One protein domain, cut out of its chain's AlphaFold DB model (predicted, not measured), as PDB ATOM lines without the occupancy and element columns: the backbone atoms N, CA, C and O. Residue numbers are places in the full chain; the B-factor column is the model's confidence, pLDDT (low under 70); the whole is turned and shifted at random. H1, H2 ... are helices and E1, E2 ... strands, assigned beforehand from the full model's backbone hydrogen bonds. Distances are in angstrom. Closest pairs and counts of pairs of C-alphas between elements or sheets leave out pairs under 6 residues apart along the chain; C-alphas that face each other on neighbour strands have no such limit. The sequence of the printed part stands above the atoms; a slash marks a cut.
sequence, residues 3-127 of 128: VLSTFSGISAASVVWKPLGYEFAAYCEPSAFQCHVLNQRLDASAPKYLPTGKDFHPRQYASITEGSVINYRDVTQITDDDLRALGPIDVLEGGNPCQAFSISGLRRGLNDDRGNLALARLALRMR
ATOM      1  N   VAL A   3     -14.200 -17.182  -0.173       97.12
ATOM      2  CA  VAL A   3     -12.882 -17.575   0.337       97.12
ATOM      3  C   VAL A   3     -12.741 -17.163   1.798       97.12
ATOM      4  O   VAL A   3     -12.977 -16.002   2.139       97.12
ATOM      5  N   LEU A   4     -12.303 -18.094   2.645       96.50
ATOM      6  CA  LEU A   4     -11.749 -17.804   3.968       96.50
ATOM      7  C   LEU A   4     -10.226 -17.942   3.886       96.50
ATOM      8  O   LEU A   4      -9.722 -19.028   3.599       96.50
ATOM      9  N   SER A   5      -9.501 -16.849   4.127       95.44
ATOM     10  CA  SER A   5      -8.034 -16.843   4.135       95.44
ATOM     11  C   SER A   5      -7.526 -16.960   5.579       95.44
ATOM     12  O   SER A   5      -7.803 -16.081   6.389       95.44
ATOM     13  N   THR A   6      -6.827 -18.040   5.945       90.06
ATOM     14  CA  THR A   6      -6.507 -18.375   7.356       90.06
ATOM     15  C   THR A   6      -5.079 -18.056   7.807       90.06
ATOM     16  O   THR A   6      -4.777 -18.158   8.993       90.06
ATOM     17  N   PHE A   7      -4.204 -17.683   6.876       89.88
ATOM     18  CA  PHE A   7      -2.832 -17.224   7.126       89.88
ATOM     19  C   PHE A   7      -2.522 -16.109   6.134       89.88
ATOM     20  O   PHE A   7      -1.706 -16.258   5.223       89.88
ATOM     21  N   SER A   8      -3.300 -15.035   6.231       92.56
ATOM     22  CA  SER A   8      -3.497 -14.141   5.098       92.56
ATOM     23  C   SER A   8      -2.235 -13.378   4.716       92.56
ATOM     24  O   SER A   8      -2.053 -13.071   3.539       92.56
ATOM     25  N   GLY A   9      -1.349 -13.051   5.660       92.38
ATOM     26  CA  GLY A   9      -0.277 -12.100   5.414       92.38
ATOM     27  C   GLY A   9      -0.861 -10.801   4.858       92.38
ATOM     28  O   GLY A   9      -1.791 -10.232   5.417       92.38
ATOM     29  N   ILE A  10      -0.367 -10.363   3.700       93.62
ATOM     30  CA  ILE A  10      -0.955  -9.234   2.949       93.62
ATOM     31  C   ILE A  10      -1.993  -9.667   1.894       93.62
ATOM     32  O   ILE A  10      -2.430  -8.854   1.086       93.62
ATOM     33  N   SER A  11      -2.360 -10.950   1.879       93.50
ATOM     34  CA  SER A  11      -3.317 -11.596   0.977       93.50
ATOM     35  C   SER A  11      -2.940 -11.476  -0.504       93.50
ATOM     36  O   SER A  11      -3.659 -10.908  -1.331       93.50
ATOM     37  N   ALA A  12      -1.801 -12.069  -0.875       91.88
ATOM     38  CA  ALA A  12      -1.364 -12.134  -2.273       91.88
ATOM     39  C   ALA A  12      -2.399 -12.832  -3.179       91.88
ATOM     40  O   ALA A  12      -2.630 -12.381  -4.300       91.88
ATOM     41  N   ALA A  13      -3.080 -13.870  -2.670       92.81
ATOM     42  CA  ALA A  13      -4.142 -14.572  -3.392       92.81
ATOM     43  C   ALA A  13      -5.251 -13.616  -3.858       92.81
ATOM     44  O   ALA A  13      -5.727 -13.721  -4.988       92.81
ATOM     45  N   SER A  14      -5.615 -12.623  -3.039       94.31
ATOM     46  CA  SER A  14      -6.686 -11.683  -3.391       94.31
ATOM     47  C   SER A  14      -6.387 -10.809  -4.603       94.31
ATOM     48  O   SER A  14      -7.320 -10.453  -5.319       94.31
ATOM     49  N   VAL A  15      -5.114 -10.517  -4.882       94.31
ATOM     50  CA  VAL A  15      -4.712  -9.739  -6.065       94.31
ATOM     51  C   VAL A  15      -5.062 -10.488  -7.350       94.31
ATOM     52  O   VAL A  15      -5.486  -9.875  -8.324       94.31
ATOM     53  N   VAL A  16      -4.918 -11.815  -7.343       93.88
ATOM     54  CA  VAL A  16      -5.174 -12.658  -8.516       93.88
ATOM     55  C   VAL A  16      -6.634 -13.099  -8.573       93.88
ATOM     56  O   VAL A  16      -7.225 -13.138  -9.646       93.88
ATOM     57  N   TRP A  17      -7.236 -13.438  -7.432       96.75
ATOM     58  CA  TRP A  17      -8.530 -14.122  -7.411       96.75
ATOM     59  C   TRP A  17      -9.730 -13.172  -7.407       96.75
ATOM     60  O   TRP A  17     -10.758 -13.518  -7.988       96.75
ATOM     61  N   LYS A  18      -9.623 -11.963  -6.833       95.56
ATOM     62  CA  LYS A  18     -10.727 -10.984  -6.894       95.56
ATOM     63  C   LYS A  18     -11.113 -10.634  -8.346       95.56
ATOM     64  O   LYS A  18     -12.302 -10.707  -8.652       95.56
ATOM     65  N   PRO A  19     -10.167 -10.363  -9.274       97.00
ATOM     66  CA  PRO A  19     -10.491 -10.167 -10.694       97.00
ATOM     67  C   PRO A  19     -11.166 -11.370 -11.369       97.00
ATOM     68  O   PRO A  19     -11.857 -11.202 -12.367       97.00
ATOM     69  N   LEU A  20     -10.981 -12.577 -10.826       97.19
ATOM     70  CA  LEU A  20     -11.599 -13.813 -11.315       97.19
ATOM     71  C   LEU A  20     -12.976 -14.089 -10.678       97.19
ATOM     72  O   LEU A  20     -13.538 -15.161 -10.886       97.19
ATOM     73  N   GLY A  21     -13.521 -13.154  -9.891       97.31
ATOM     74  CA  GLY A  21     -14.839 -13.285  -9.261       97.31
ATOM     75  C   GLY A  21     -14.847 -14.059  -7.938       97.31
ATOM     76  O   GLY A  21     -15.900 -14.537  -7.505       97.31
ATOM     77  N   TYR A  22     -13.692 -14.215  -7.284       97.62
ATOM     78  CA  TYR A  22     -13.640 -14.734  -5.917       97.62
ATOM     79  C   TYR A  22     -13.902 -13.615  -4.911       97.62
ATOM     80  O   TYR A  22     -13.332 -12.526  -4.995       97.62
ATOM     81  N   GLU A  23     -14.720 -13.920  -3.915       97.31
ATOM     82  CA  GLU A  23     -15.064 -13.021  -2.825       97.31
ATOM     83  C   GLU A  23     -14.352 -13.480  -1.555       97.31
ATOM     84  O   GLU A  23     -14.515 -14.617  -1.121       97.31
ATOM     85  N   PHE A  24     -13.556 -12.607  -0.945       97.44
ATOM     86  CA  PHE A  24     -12.897 -12.912   0.322       97.44
ATOM     87  C   PHE A  24     -13.841 -12.541   1.456       97.44
ATOM     88  O   PHE A  24     -14.029 -11.364   1.743       97.44
ATOM     89  N   ALA A  25     -14.442 -13.555   2.069       97.56
ATOM     90  CA  ALA A  25     -15.442 -13.383   3.113       97.56
ATOM     91  C   ALA A  25     -14.811 -13.070   4.478       97.56
ATOM     92  O   ALA A  25     -15.444 -12.433   5.316       97.56
ATOM     93  N   ALA A  26     -13.580 -13.532   4.713       97.81
ATOM     94  CA  ALA A  26     -12.843 -13.274   5.943       97.81
ATOM     95  C   ALA A  26     -11.335 -13.515   5.777       97.81
ATOM     96  O   ALA A  26     -10.895 -14.299   4.928       97.81
ATOM     97  N   TYR A  27     -10.564 -12.871   6.651       97.31
ATOM     98  CA  TYR A  27      -9.116 -13.011   6.786       97.31
ATOM     99  C   TYR A  27      -8.745 -13.500   8.192       97.31
ATOM    100  O   TYR A  27      -9.505 -13.326   9.145       97.31
ATOM    101  N   CYS A  28      -7.558 -14.079   8.341       95.62
ATOM    102  CA  CYS A  28      -6.946 -14.373   9.633       95.62
ATOM    103  C   CYS A  28      -5.479 -13.961   9.557       95.62
ATOM    104  O   CYS A  28      -4.666 -14.627   8.911       95.62
ATOM    105  N   GLU A  29      -5.154 -12.841  10.195       94.75
ATOM    106  CA  GLU A  29      -3.784 -12.353  10.278       94.75
ATOM    107  C   GLU A  29      -3.522 -11.744  11.661       94.75
ATOM    108  O   GLU A  29      -4.221 -10.803  12.052       94.75
ATOM    109  N   PRO A  30      -2.547 -12.263  12.430       92.44
ATOM    110  CA  PRO A  30      -2.194 -11.705  13.728       92.44
ATOM    111  C   PRO A  30      -1.238 -10.511  13.678       92.44
ATOM    112  O   PRO A  30      -1.240  -9.727  14.621       92.44
ATOM    113  N   SER A  31      -0.399 -10.346  12.658       93.06
ATOM    114  CA  SER A  31       0.605  -9.280  12.598       93.06
ATOM    115  C   SER A  31      -0.034  -7.911  12.385       93.06
ATOM    116  O   SER A  31      -0.731  -7.689  11.393       93.06
ATOM    117  N   ALA A  32       0.246  -6.958  13.278       94.81
ATOM    118  CA  ALA A  32      -0.320  -5.611  13.203       94.81
ATOM    119  C   ALA A  32      -0.027  -4.916  11.866       94.81
ATOM    120  O   ALA A  32      -0.936  -4.363  11.255       94.81
ATOM    121  N   PHE A  33       1.213  -4.995  11.370       95.50
ATOM    122  CA  PHE A  33       1.577  -4.395  10.082       95.50
ATOM    123  C   PHE A  33       0.729  -4.956   8.936       95.50
ATOM    124  O   PHE A  33       0.188  -4.202   8.132       95.50
ATOM    125  N   GLN A  34       0.579  -6.279   8.879       96.31
ATOM    126  CA  GLN A  34      -0.191  -6.927   7.823       96.31
ATOM    127  C   GLN A  34      -1.690  -6.633   7.974       96.31
ATOM    128  O   GLN A  34      -2.337  -6.349   6.972       96.31
ATOM    129  N   CYS A  35      -2.219  -6.554   9.199       97.31
ATOM    130  CA  CYS A  35      -3.591  -6.101   9.451       97.31
ATOM    131  C   CYS A  35      -3.860  -4.699   8.886       97.31
ATOM    132  O   CYS A  35      -4.894  -4.497   8.259       97.31
ATOM    133  N   HIS A  36      -2.928  -3.751   9.046       97.56
ATOM    134  CA  HIS A  36      -3.064  -2.417   8.441       97.56
ATOM    135  C   HIS A  36      -3.088  -2.481   6.915       97.56
ATOM    136  O   HIS A  36      -3.892  -1.798   6.289       97.56
ATOM    137  N   VAL A  37      -2.250  -3.325   6.308       96.69
ATOM    138  CA  VAL A  37      -2.253  -3.517   4.848       96.69
ATOM    139  C   VAL A  37      -3.578  -4.118   4.373       96.69
ATOM    140  O   VAL A  37      -4.142  -3.636   3.390       96.69
ATOM    141  N   LEU A  38      -4.084  -5.143   5.062       97.19
ATOM    142  CA  LEU A  38      -5.369  -5.769   4.747       97.19
ATOM    143  C   LEU A  38      -6.522  -4.767   4.899       97.19
ATOM    144  O   LEU A  38      -7.379  -4.706   4.025       97.19
ATOM    145  N   ASN A  39      -6.523  -3.944   5.947       98.00
ATOM    146  CA  ASN A  39      -7.526  -2.897   6.126       98.00
ATOM    147  C   ASN A  39      -7.491  -1.880   4.978       98.00
ATOM    148  O   ASN A  39      -8.483  -1.697   4.281       98.00
ATOM    149  N   GLN A  40      -6.322  -1.298   4.704       96.12
ATOM    150  CA  GLN A  40      -6.176  -0.250   3.690       96.12
ATOM    151  C   GLN A  40      -6.484  -0.714   2.264       96.12
ATOM    152  O   GLN A  40      -6.877   0.097   1.429       96.12
ATOM    153  N   ARG A  41      -6.236  -1.990   1.941       95.56
ATOM    154  CA  ARG A  41      -6.322  -2.488   0.556       95.56
ATOM    155  C   ARG A  41      -7.494  -3.413   0.295       95.56
ATOM    156  O   ARG A  41      -7.892  -3.573  -0.856       95.56
ATOM    157  N   LEU A  42      -7.978  -4.089   1.326       96.38
ATOM    158  CA  LEU A  42      -8.953  -5.168   1.202       96.38
ATOM    159  C   LEU A  42     -10.146  -4.974   2.133       96.38
ATOM    160  O   LEU A  42     -10.965  -5.885   2.214       96.38
ATOM    161  N   ASP A  43     -10.244  -3.806   2.775       97.06
ATOM    162  CA  ASP A  43     -11.339  -3.417   3.662       97.06
ATOM    163  C   ASP A  43     -11.530  -4.384   4.844       97.06
ATOM    164  O   ASP A  43     -12.634  -4.621   5.333       97.06
ATOM    165  N   ALA A  44     -10.426  -4.990   5.292       97.81
ATOM    166  CA  ALA A  44     -10.445  -5.891   6.433       97.81
ATOM    167  C   ALA A  44     -10.638  -5.120   7.748       97.81
ATOM    168  O   ALA A  44      -9.991  -4.098   7.973       97.81
ATOM    169  N   SER A  45     -11.477  -5.634   8.642       97.81
ATOM    170  CA  SER A  45     -11.698  -5.071   9.972       97.81
ATOM    171  C   SER A  45     -10.455  -5.187  10.858       97.81
ATOM    172  O   SER A  45      -9.524  -5.958  10.594       97.81
ATOM    173  N   ALA A  46     -10.484  -4.496  12.000       96.69
ATOM    174  CA  ALA A  46      -9.584  -4.819  13.100       96.69
ATOM    175  C   ALA A  46      -9.775  -6.292  13.518       96.69
ATOM    176  O   ALA A  46     -10.872  -6.841  13.334       96.69
ATOM    177  N   PRO A  47      -8.743  -6.950  14.078       96.44
ATOM    178  CA  PRO A  47      -8.877  -8.342  14.474       96.44
ATOM    179  C   PRO A  47      -9.957  -8.512  15.553       96.44
ATOM    180  O   PRO A  47      -9.904  -7.859  16.595       96.44
ATOM    181  N   LYS A  48     -10.926  -9.404  15.308       95.94
ATOM    182  CA  LYS A  48     -12.061  -9.678  16.204       95.94
ATOM    183  C   LYS A  48     -11.598 -10.156  17.576       95.94
ATOM    184  O   LYS A  48     -12.102  -9.709  18.603       95.94
ATOM    185  N   TYR A  49     -10.653 -11.088  17.578       94.06
ATOM    186  CA  TYR A  49     -10.085 -11.656  18.790       94.06
ATOM    187  C   TYR A  49      -8.705 -11.057  19.017       94.06
ATOM    188  O   TYR A  49      -7.849 -11.116  18.139       94.06
ATOM    189  N   LEU A  50      -8.476 -10.489  20.199       92.62
ATOM    190  CA  LEU A  50      -7.177  -9.969  20.617       92.62
ATOM    191  C   LEU A  50      -6.728 -10.704  21.890       92.62
ATOM    192  O   LEU A  50      -7.549 -10.922  22.782       92.62
ATOM    193  N   PRO A  51      -5.447 -11.098  22.008       89.81
ATOM    194  CA  PRO A  51      -4.920 -11.687  23.230       89.81
ATOM    195  C   PRO A  51      -5.037 -10.744  24.424       89.81
ATOM    196  O   PRO A  51      -4.884  -9.530  24.310       89.81
ATOM    197  N   THR A  52      -5.194 -11.329  25.604       84.62
ATOM    198  CA  THR A  52      -5.078 -10.625  26.880       84.62
ATOM    199  C   THR A  52      -3.783 -11.072  27.550       84.62
ATOM    200  O   THR A  52      -3.689 -12.194  28.041       84.62
ATOM    201  N   GLY A  53      -2.753 -10.231  27.535       88.44
ATOM    202  CA  GLY A  53      -1.453 -10.559  28.118       88.44
ATOM    203  C   GLY A  53      -0.583  -9.320  28.272       88.44
ATOM    204  O   GLY A  53      -0.752  -8.354  27.533       88.44
ATOM    205  N   LYS A  54       0.344  -9.342  29.236       83.44
ATOM    206  CA  LYS A  54       1.236  -8.202  29.517       83.44
ATOM    207  C   LYS A  54       2.135  -7.846  28.325       83.44
ATOM    208  O   LYS A  54       2.436  -6.673  28.136       83.44
ATOM    209  N   ASP A  55       2.474  -8.840  27.509       87.06
ATOM    210  CA  ASP A  55       3.326  -8.688  26.324       87.06
ATOM    211  C   ASP A  55       2.531  -8.375  25.044       87.06
ATOM    212  O   ASP A  55       3.103  -8.234  23.964       87.06
ATOM    213  N   PHE A  56       1.199  -8.279  25.135       90.00
ATOM    214  CA  PHE A  56       0.359  -7.921  23.999       90.00
ATOM    215  C   PHE A  56       0.084  -6.414  23.977       90.00
ATOM    216  O   PHE A  56      -0.372  -5.826  24.957       90.00
ATOM    217  N   HIS A  57       0.325  -5.784  22.827       91.44
ATOM    218  CA  HIS A  57       0.185  -4.341  22.652       91.44
ATOM    219  C   HIS A  57      -0.987  -4.002  21.713       91.44
ATOM    220  O   HIS A  57      -0.772  -3.749  20.528       91.44
ATOM    221  N   PRO A  58      -2.236  -3.912  22.221       90.69
ATOM    222  CA  PRO A  58      -3.423  -3.679  21.387       90.69
ATOM    223  C   PRO A  58      -3.387  -2.340  20.641       90.69
ATOM    224  O   PRO A  58      -3.991  -2.200  19.581       90.69
ATOM    225  N   ARG A  59      -2.627  -1.358  21.150       92.88
ATOM    226  CA  ARG A  59      -2.455  -0.045  20.507       92.88
ATOM    227  C   ARG A  59      -1.899  -0.140  19.086       92.88
ATOM    228  O   ARG A  59      -2.140   0.763  18.296       92.88
ATOM    229  N   GLN A  60      -1.205  -1.227  18.746       93.50
ATOM    230  CA  GLN A  60      -0.688  -1.451  17.396       93.50
ATOM    231  C   GLN A  60      -1.794  -1.602  16.342       93.50
ATOM    232  O   GLN A  60      -1.506  -1.405  15.169       93.50
ATOM    233  N   TYR A  61      -3.037  -1.902  16.734       94.50
ATOM    234  CA  TYR A  61      -4.189  -2.037  15.832       94.50
ATOM    235  C   TYR A  61      -5.146  -0.840  15.909       94.50
ATOM    236  O   TYR A  61      -6.112  -0.793  15.160       94.50
ATOM    237  N   ALA A  62      -4.895   0.129  16.799       90.94
ATOM    238  CA  ALA A  62      -5.872   1.155  17.176       90.94
ATOM    239  C   ALA A  62      -6.301   2.091  16.034       90.94
ATOM    240  O   ALA A  62      -7.354   2.710  16.131       90.94
ATOM    241  N   SER A  63      -5.507   2.211  14.966       93.69
ATOM    242  CA  SER A  63      -5.876   3.005  13.788       93.69
ATOM    243  C   SER A  63      -6.784   2.265  12.802       93.69
ATOM    244  O   SER A  63      -7.294   2.892  11.880       93.69
ATOM    245  N   ILE A  64      -7.008   0.960  12.988       95.44
ATOM    246  CA  ILE A  64      -7.978   0.192  12.204       95.44
ATOM    247  C   ILE A  64      -9.347   0.406  12.848       95.44
ATOM    248  O   ILE A  64      -9.671  -0.208  13.863       95.44
ATOM    249  N   THR A  65     -10.121   1.330  12.291       86.94
ATOM    250  CA  THR A  65     -11.397   1.788  12.869       86.94
ATOM    251  C   THR A  65     -12.619   1.348  12.065       86.94
ATOM    252  O   THR A  65     -13.728   1.364  12.591       86.94
ATOM    253  N   GLU A  66     -12.412   0.899  10.828       87.81
ATOM    254  CA  GLU A  66     -13.451   0.503   9.876       87.81
ATOM    255  C   GLU A  66     -13.062  -0.815   9.179       87.81
ATOM    256  O   GLU A  66     -11.975  -1.353   9.411       87.81
ATOM    257  N   GLY A  67     -13.957  -1.352   8.348       94.69
ATOM    258  CA  GLY A  67     -13.722  -2.544   7.530       94.69
ATOM    259  C   GLY A  67     -14.932  -3.473   7.496       94.69
ATOM    260  O   GLY A  67     -15.430  -3.885   8.546       94.69
ATOM    261  N   SER A  68     -15.405  -3.810   6.294       96.38
ATOM    262  CA  SER A  68     -16.552  -4.706   6.102       96.38
ATOM    263  C   SER A  68     -16.185  -6.192   6.087       96.38
ATOM    264  O   SER A  68     -17.048  -7.036   6.338       96.38
ATOM    265  N   VAL A  69     -14.916  -6.537   5.842       97.62
ATOM    266  CA  VAL A  69     -14.459  -7.932   5.773       97.62
ATOM    267  C   VAL A  69     -13.804  -8.334   7.087       97.62
ATOM    268  O   VAL A  69     -12.787  -7.777   7.485       97.62
ATOM    269  N   ILE A  70     -14.350  -9.323   7.784       97.81
ATOM    270  CA  ILE A  70     -13.875  -9.639   9.133       97.81
ATOM    271  C   ILE A  70     -12.457 -10.231   9.144       97.81
ATOM    272  O   ILE A  70     -12.130 -11.121   8.356       97.81
ATOM    273  N   ASN A  71     -11.619  -9.769  10.076       97.56
ATOM    274  CA  ASN A  71     -10.349 -10.413  10.411       97.56
ATOM    275  C   ASN A  71     -10.486 -11.192  11.730       97.56
ATOM    276  O   ASN A  71     -10.629 -10.599  12.797       97.56
ATOM    277  N   TYR A  72     -10.407 -12.522  11.690       96.94
ATOM    278  CA  TYR A  72     -10.491 -13.371  12.885       96.94
ATOM    279  C   TYR A  72      -9.188 -13.472  13.679       96.94
ATOM    280  O   TYR A  72      -9.198 -14.008  14.785       96.94
ATOM    281  N   ARG A  73      -8.083 -12.926  13.158       94.19
ATOM    282  CA  ARG A  73      -6.726 -13.013  13.714       94.19
ATOM    283  C   ARG A  73      -6.132 -14.420  13.691       94.19
ATOM    284  O   ARG A  73      -5.154 -14.664  12.997       94.19
ATOM    285  N   ASP A  74      -6.700 -15.312  14.491       90.19
ATOM    286  CA  ASP A  74      -6.219 -16.659  14.758       90.19
ATOM    287  C   ASP A  74      -7.327 -17.648  14.406       90.19
ATOM    288  O   ASP A  74      -8.416 -17.639  14.986       90.19
ATOM    289  N   VAL A  75      -7.031 -18.520  13.446       90.81
ATOM    290  CA  VAL A  75      -7.959 -19.529  12.936       90.81
ATOM    291  C   VAL A  75      -8.501 -20.455  14.036       90.81
ATOM    292  O   VAL A  75      -9.624 -20.948  13.939       90.81
ATOM    293  N   THR A  76      -7.741 -20.673  15.114       88.38
ATOM    294  CA  THR A  76      -8.150 -21.539  16.231       88.38
ATOM    295  C   THR A  76      -9.223 -20.912  17.121       88.38
ATOM    296  O   THR A  76      -9.901 -21.636  17.851       88.38
ATOM    297  N   GLN A  77      -9.408 -19.590  17.042       92.06
ATOM    298  CA  GLN A  77     -10.389 -18.842  17.831       92.06
ATOM    299  C   GLN A  77     -11.745 -18.704  17.128       92.06
ATOM    300  O   GLN A  77     -12.710 -18.272  17.754       92.06
ATOM    301  N   ILE A  78     -11.840 -19.088  15.849       94.31
ATOM    302  CA  ILE A  78     -13.092 -19.052  15.089       94.31
ATOM    303  C   ILE A  78     -14.086 -20.026  15.728       94.31
ATOM    304  O   ILE A  78     -13.837 -21.232  15.798       94.31
ATOM    305  N   THR A  79     -15.220 -19.515  16.191       95.12
ATOM    306  CA  THR A  79     -16.301 -20.279  16.835       95.12
ATOM    307  C   THR A  79     -17.297 -20.832  15.811       95.12
ATOM    308  O   THR A  79     -17.259 -20.470  14.640       95.12
ATOM    309  N   ASP A  80     -18.192 -21.738  16.215       94.62
ATOM    310  CA  ASP A  80     -19.229 -22.229  15.291       94.62
ATOM    311  C   ASP A  80     -20.276 -21.144  14.981       94.62
ATOM    312  O   ASP A  80     -20.849 -21.142  13.895       94.62
ATOM    313  N   ASP A  81     -20.498 -20.193  15.897       96.31
ATOM    314  CA  ASP A  81     -21.324 -19.009  15.633       96.31
ATOM    315  C   ASP A  81     -20.681 -18.095  14.590       96.31
ATOM    316  O   ASP A  81     -21.379 -17.592  13.712       96.31
ATOM    317  N   ASP A  82     -19.353 -17.934  14.629       96.88
ATOM    318  CA  ASP A  82     -18.616 -17.208  13.591       96.88
ATOM    319  C   ASP A  82     -18.807 -17.850  12.222       96.88
ATOM    320  O   ASP A  82     -19.087 -17.155  11.251       96.88
ATOM    321  N   LEU A  83     -18.691 -19.178  12.145       95.44
ATOM    322  CA  LEU A  83     -18.882 -19.919  10.899       95.44
ATOM    323  C   LEU A  83     -20.319 -19.792  10.382       95.44
ATOM    324  O   LEU A  83     -20.519 -19.528   9.198       95.44
ATOM    325  N   ARG A  84     -21.320 -19.905  11.265       94.75
ATOM    326  CA  ARG A  84     -22.732 -19.695  10.907       94.75
ATOM    327  C   ARG A  84     -22.995 -18.280  10.398       94.75
ATOM    328  O   ARG A  84     -23.680 -18.122   9.392       94.75
ATOM    329  N   ALA A  85     -22.449 -17.267  11.070       95.94
ATOM    330  CA  ALA A  85     -22.602 -15.868  10.681       95.94
ATOM    331  C   ALA A  85     -21.858 -15.537   9.377       95.94
ATOM    332  O   ALA A  85     -22.359 -14.765   8.563       95.94
ATOM    333  N   LEU A  86     -20.683 -16.138   9.163       95.31
ATOM    334  CA  LEU A  86     -19.912 -16.000   7.928       95.31
ATOM    335  C   LEU A  86     -20.652 -16.626   6.736       95.31
ATOM    336  O   LEU A  86     -20.579 -16.108   5.620       95.31
ATOM    337  N   GLY A  87     -21.400 -17.703   6.983       95.25
ATOM    338  CA  GLY A  87     -22.118 -18.453   5.963       95.25
ATOM    339  C   GLY A  87     -21.197 -19.389   5.166       95.25
ATOM    340  O   GLY A  87     -20.053 -19.630   5.557       95.25
ATOM    341  N   PRO A  88     -21.689 -19.948   4.047       94.94
ATOM    342  CA  PRO A  88     -20.955 -20.951   3.283       94.94
ATOM    343  C   PRO A  88     -19.676 -20.380   2.656       94.94
ATOM    344  O   PRO A  88     -19.668 -19.272   2.115       94.94
ATOM    345  N   ILE A  89     -18.609 -21.179   2.698       95.38
ATOM    346  CA  ILE A  89     -17.297 -20.895   2.110       95.38
ATOM    347  C   ILE A  89     -16.946 -22.022   1.145       95.38
ATOM    348  O   ILE A  89     -17.012 -23.194   1.507       95.38
ATOM    349  N   ASP A  90     -16.537 -21.658  -0.068       95.44
ATOM    350  CA  ASP A  90     -16.177 -22.609  -1.121       95.44
ATOM    351  C   ASP A  90     -14.692 -22.983  -1.064       95.44
ATOM    352  O   ASP A  90     -14.302 -24.091  -1.429       95.44
ATOM    353  N   VAL A  91     -13.849 -22.038  -0.634       94.00
ATOM    354  CA  VAL A  91     -12.393 -22.186  -0.650       94.00
ATOM    355  C   VAL A  91     -11.802 -21.775   0.687       94.00
ATOM    356  O   VAL A  91     -11.997 -20.659   1.168       94.00
ATOM    357  N   LEU A  92     -11.010 -22.679   1.250       92.44
ATOM    358  CA  LEU A  92     -10.138 -22.395   2.374       92.44
ATOM    359  C   LEU A  92      -8.718 -22.201   1.840       92.44
ATOM    360  O   LEU A  92      -8.119 -23.135   1.307       92.44
ATOM    361  N   GLU A  93      -8.204 -20.980   1.944       90.69
ATOM    362  CA  GLU A  93      -6.882 -20.600   1.446       90.69
ATOM    363  C   GLU A  93      -5.972 -20.198   2.607       90.69
ATOM    364  O   GLU A  93      -6.406 -19.628   3.606       90.69
ATOM    365  N   GLY A  94      -4.688 -20.504   2.485       80.62
ATOM    366  CA  GLY A  94      -3.687 -20.055   3.437       80.62
ATOM    367  C   GLY A  94      -2.422 -20.887   3.340       80.62
ATOM    368  O   GLY A  94      -2.459 -22.116   3.386       80.62
ATOM    369  N   GLY A  95      -1.283 -20.211   3.223       67.38
ATOM    370  CA  GLY A  95       0.024 -20.836   3.380       67.38
ATOM    371  C   GLY A  95       0.428 -20.823   4.848       67.38
ATOM    372  O   GLY A  95       0.564 -19.752   5.432       67.38
ATOM    373  N   ASN A  96       0.647 -21.991   5.453       60.72
ATOM    374  CA  ASN A  96       1.202 -22.069   6.807       60.72
ATOM    375  C   ASN A  96       2.530 -21.272   6.880       60.72
ATOM    376  O   ASN A  96       3.292 -21.308   5.906       60.72
ATOM    377  N   PRO A  97       2.858 -20.573   7.988       57.41
ATOM    378  CA  PRO A  97       4.081 -19.780   8.072       57.41
ATOM    379  C   PRO A  97       5.312 -20.618   7.704       57.41
ATOM    380  O   PRO A  97       5.574 -21.666   8.301       57.41
ATOM    381  N   CYS A  98       6.103 -20.155   6.731       51.81
ATOM    382  CA  CYS A  98       7.247 -20.920   6.221       51.81
ATOM    383  C   CYS A  98       8.381 -21.100   7.253       51.81
ATOM    384  O   CYS A  98       9.310 -21.873   7.015       51.81
ATOM    385  N   GLN A  99       8.299 -20.452   8.424       50.72
ATOM    386  CA  GLN A  99       9.260 -20.619   9.521       50.72
ATOM    387  C   GLN A  99       9.361 -22.063  10.038       50.72
ATOM    388  O   GLN A  99      10.417 -22.432  10.552       50.72
ATOM    389  N   ALA A 100       8.333 -22.900   9.861       43.81
ATOM    390  CA  ALA A 100       8.409 -24.322  10.209       43.81
ATOM    391  C   ALA A 100       9.191 -25.171   9.177       43.81
ATOM    392  O   ALA A 100       9.676 -26.254   9.520       43.81
ATOM    393  N   PHE A 101       9.356 -24.681   7.936       45.09
ATOM    394  CA  PHE A 101       9.836 -25.461   6.783       45.09
ATOM    395  C   PHE A 101      11.071 -24.882   6.061       45.09
ATOM    396  O   PHE A 101      11.628 -25.548   5.191       45.09
ATOM    397  N   SER A 102      11.533 -23.674   6.409       41.66
ATOM    398  CA  SER A 102      12.759 -23.100   5.834       41.66
ATOM    399  C   SER A 102      14.026 -23.795   6.361       41.66
ATOM    400  O   SER A 102      14.174 -24.000   7.567       41.66
ATOM    401  N   ILE A 103      14.980 -24.097   5.467       46.38
ATOM    402  CA  ILE A 103      16.284 -24.733   5.771       46.38
ATOM    403  C   ILE A 103      17.120 -23.888   6.756       46.38
ATOM    404  O   ILE A 103      17.946 -24.430   7.491       46.38
ATOM    405  N   SER A 104      16.873 -22.577   6.804       51.50
ATOM    406  CA  SER A 104      17.503 -21.603   7.705       51.50
ATOM    407  C   SER A 104      16.785 -21.415   9.057       51.50
ATOM    408  O   SER A 104      17.207 -20.577   9.850       51.50
ATOM    409  N   GLY A 105      15.721 -22.182   9.342       50.25
ATOM    410  CA  GLY A 105      14.994 -22.205  10.623       50.25
ATOM    411  C   GLY A 105      15.181 -23.503  11.429       50.25
ATOM    412  O   GLY A 105      15.842 -24.440  10.988       50.25
ATOM    413  N   LEU A 106      14.561 -23.580  12.618       49.75
ATOM    414  CA  LEU A 106      14.724 -24.620  13.664       49.75
ATOM    415  C   LEU A 106      14.315 -26.070  13.288       49.75
ATOM    416  O   LEU A 106      14.243 -26.920  14.171       49.75
ATOM    417  N   ARG A 107      14.053 -26.378  12.007       48.03
ATOM    418  CA  ARG A 107      13.694 -27.721  11.497       48.03
ATOM    419  C   ARG A 107      12.645 -28.461  12.345       48.03
ATOM    420  O   ARG A 107      12.860 -29.608  12.731       48.03
ATOM    421  N   ARG A 108      11.492 -27.841  12.619       48.00
ATOM    422  CA  ARG A 108      10.357 -28.571  13.222       48.00
ATOM    423  C   ARG A 108       9.467 -29.291  12.209       48.00
ATOM    424  O   ARG A 108       8.766 -30.214  12.607       48.00
ATOM    425  N   GLY A 109       9.572 -28.984  10.913       53.66
ATOM    426  CA  GLY A 109       8.940 -29.770   9.850       53.66
ATOM    427  C   GLY A 109       7.438 -29.979  10.083       53.66
ATOM    428  O   GLY A 109       6.741 -29.072  10.523       53.66
ATOM    429  N   LEU A 110       6.947 -31.194   9.822       43.44
ATOM    430  CA  LEU A 110       5.554 -31.605  10.063       43.44
ATOM    431  C   LEU A 110       5.159 -31.706  11.554       43.44
ATOM    432  O   LEU A 110       3.985 -31.923  11.823       43.44
ATOM    433  N   ASN A 111       6.094 -31.526  12.498       43.22
ATOM    434  CA  ASN A 111       5.852 -31.545  13.952       43.22
ATOM    435  C   ASN A 111       5.616 -30.139  14.546       43.22
ATOM    436  O   ASN A 111       5.690 -29.956  15.763       43.22
ATOM    437  N   ASP A 112       5.380 -29.105  13.728       51.91
ATOM    438  CA  ASP A 112       4.744 -27.877  14.231       51.91
ATOM    439  C   ASP A 112       3.219 -28.054  14.182       51.91
ATOM    440  O   ASP A 112       2.529 -27.614  13.260       51.91
ATOM    441  N   ASP A 113       2.707 -28.765  15.191       49.44
ATOM    442  CA  ASP A 113       1.345 -29.314  15.284       49.44
ATOM    443  C   ASP A 113       0.212 -28.276  15.223       49.44
ATOM    444  O   ASP A 113      -0.964 -28.626  15.148       49.44
ATOM    445  N   ARG A 114       0.528 -26.981  15.277       55.50
ATOM    446  CA  ARG A 114      -0.474 -25.926  15.472       55.50
ATOM    447  C   ARG A 114      -1.088 -25.418  14.170       55.50
ATOM    448  O   ARG A 114      -2.230 -24.979  14.189       55.50
ATOM    449  N   GLY A 115      -0.365 -25.495  13.051       56.28
ATOM    450  CA  GLY A 115      -0.783 -24.887  11.783       56.28
ATOM    451  C   GLY A 115      -1.696 -25.768  10.927       56.28
ATOM    452  O   GLY A 115      -2.868 -25.458  10.713       56.28
ATOM    453  N   ASN A 116      -1.173 -26.911  10.469       60.94
ATOM    454  CA  ASN A 116      -1.901 -27.818   9.570       60.94
ATOM    455  C   ASN A 116      -3.120 -28.466  10.246       60.94
ATOM    456  O   ASN A 116      -4.164 -28.631   9.613       60.94
ATOM    457  N   LEU A 117      -3.015 -28.796  11.539       65.19
ATOM    458  CA  LEU A 117      -4.134 -29.354  12.296       65.19
ATOM    459  C   LEU A 117      -5.262 -28.332  12.471       65.19
ATOM    460  O   LEU A 117      -6.432 -28.706  12.414       65.19
ATOM    461  N   ALA A 118      -4.934 -27.048  12.648       76.50
ATOM    462  CA  ALA A 118      -5.939 -26.000  12.786       76.50
ATOM    463  C   ALA A 118      -6.736 -25.801  11.490       76.50
ATOM    464  O   ALA A 118      -7.962 -25.719  11.545       76.50
ATOM    465  N   LEU A 119      -6.065 -25.821  10.331       80.00
ATOM    466  CA  LEU A 119      -6.727 -25.726   9.028       80.00
ATOM    467  C   LEU A 119      -7.660 -26.918   8.775       80.00
ATOM    468  O   LEU A 119      -8.826 -26.736   8.432       80.00
ATOM    469  N   ALA A 120      -7.166 -28.140   9.001       81.06
ATOM    470  CA  ALA A 120      -7.956 -29.357   8.828       81.06
ATOM    471  C   ALA A 120      -9.155 -29.408   9.790       81.06
ATOM    472  O   ALA A 120     -10.266 -29.760   9.390       81.06
ATOM    473  N   ARG A 121      -8.960 -29.011  11.054       84.75
ATOM    474  CA  ARG A 121     -10.035 -28.935  12.052       84.75
ATOM    475  C   ARG A 121     -11.090 -27.904  11.671       84.75
ATOM    476  O   ARG A 121     -12.276 -28.177  11.842       84.75
ATOM    477  N   LEU A 122     -10.677 -26.740  11.175       88.00
ATOM    478  CA  LEU A 122     -11.605 -25.722  10.699       88.00
ATOM    479  C   LEU A 122     -12.417 -26.246   9.513       88.00
ATOM    480  O   LEU A 122     -13.640 -26.200   9.557       88.00
ATOM    481  N   ALA A 123     -11.751 -26.833   8.513       87.06
ATOM    482  CA  ALA A 123     -12.418 -27.412   7.352       87.06
ATOM    483  C   ALA A 123     -13.468 -28.461   7.752       87.06
ATOM    484  O   ALA A 123     -14.571 -28.450   7.220       87.06
ATOM    485  N   LEU A 124     -13.172 -29.330   8.727       87.44
ATOM    486  CA  LEU A 124     -14.137 -30.312   9.241       87.44
ATOM    487  C   LEU A 124     -15.374 -29.660   9.874       87.44
ATOM    488  O   LEU A 124     -16.480 -30.156   9.675       87.44
ATOM    489  N   ARG A 125     -15.203 -28.554  10.604       91.19
ATOM    490  CA  ARG A 125     -16.307 -27.819  11.247       91.19
ATOM    491  C   ARG A 125     -17.207 -27.090  10.252       91.19
ATOM    492  O   ARG A 125     -18.350 -26.814  10.577       91.19
ATOM    493  N   MET A 126     -16.710 -26.815   9.046       87.88
ATOM    494  CA  MET A 126     -17.458 -26.148   7.973       87.88
ATOM    495  C   MET A 126     -18.272 -27.123   7.102       87.88
ATOM    496  O   MET A 126     -18.930 -26.687   6.165       87.88
ATOM    497  N   ARG A 127     -18.211 -28.440   7.367       80.00
ATOM    498  CA  ARG A 127     -18.938 -29.475   6.599       80.00
ATOM    499  C   ARG A 127     -20.355 -29.769   7.111       80.00
ATOM    500  O   ARG A 127     -21.013 -30.622   6.518       80.00
TER     501      ARG A 127
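This is residues 3 to 127 of the 128 residues of the protein "DNA (cytosine-5-)-methyltransferase" of Ensifer sp. LC54 (UniProt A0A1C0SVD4). A small, twisted wall of five short parallel strands stands between helices: H1 and H2 pack on one face, while H4 and H5 lie toward the other side and only graze the sheet. H3, four residues long, sits in a wide loop near E3 at one edge, and from E5 at the other edge a long link, residues 94 to 115, of low confidence from residue 95 on, reaches out before the chain folds back into H5. The printed part has 125 residues, with five named helices and five named strands in the order E1 H1 E2 H2 E3 H3 E4 H4 E5 H5, and the sheet runs E3 E4 E2 E1 E5. The class is mixed, helices and strands, with under half of the residues in named elements. The whole is compact, with a radius of gyration of the C-alphas of 14.7 A and spans of 38 by 37 by 29 A.

Begin at E2, residues 23 to 27, beside E1, residues 3 to 5: they are parallel at 26 degrees, and N 3 and O 23 are 2.8 A apart, within hydrogen-bond range. On the other side of E1 look for E5, residues 91 to 93, an edge strand, with N 4 and O 91 at 3.0 A. On the other side of E2 is E4, residues 69 to 71, with N 27 and O 70 at 2.9 A, and then the edge strand E3, residues 44 to 47, with N 45 and O 69 at 2.8 A. The strands' lines turn by 61 degrees from edge to edge. H2, residues 32 to 42, is on the sheet at a height of 8.7 A, over E3 and E4; it runs along the strands, at 7 degrees to E3 on the local plane, and its closest C-alphas to E3 are those of Leu 38 and Ala 44, 5.4 A apart. H1, residues 12 to 20, is on the same face, and the sheet with these helices on one face makes two layers. H1 and H2 are only just apart, with closest C-alphas at 8.3 A. H3, residues 58 to 61, touches H2, with the C-alphas of Tyr 61 and Ala 32 at 5.9 A. H4, residues 80 to 86, and H5, residues 116 to 125, only graze the sheet; they are close but not clearly touching, about perpendicular at 79 degrees, with the C-alphas of Asp 80 and Arg 125 at 7.5 A. E1, H1, E2 and E3, H3, E4 are strand-helix-strand units, parallel neighbours with a helix between; the first has a right-handed crossover. E2, H2, E3 and E4, H4, E5 are split units, with other strands between their two, and both crossovers are right-handed. In H2, H4 and H5 every O i to N i+4 pair is within hydrogen-bond range; H1 has 2 of 5, beside 3 of 6 O i to N i+3 pairs, and H3 is too short for an i+4 pair.

Find C-alpha 23 at (-15.064, -13.021, -2.825); from there E2, the longest strand, runs 11.3 A to C-alpha 27. E3 spans 8.6 A, E4 6.7 A, E1 6.2 A and E5 6.1 A. From C-alpha 32 at (-0.320, -5.611, 13.203), H2 runs 14.8 A. H1 spans 13.8 A, H4 9.7 A and H3 5.8 A. H5 runs 14.5 A to C-alpha 125 at (-16.307, -27.819, 11.247).

The C-alphas farthest apart are those of Leu 20 and Lys 54, at 43.2 A. The printed part has no cut. The link from E5 to H5, 22 residues, is the long one; its C-alphas lie 8 to 25 A from the mean of all C-alphas. Mean pLDDT of the printed part is 85.6, and residues 95 to 117 are under 70.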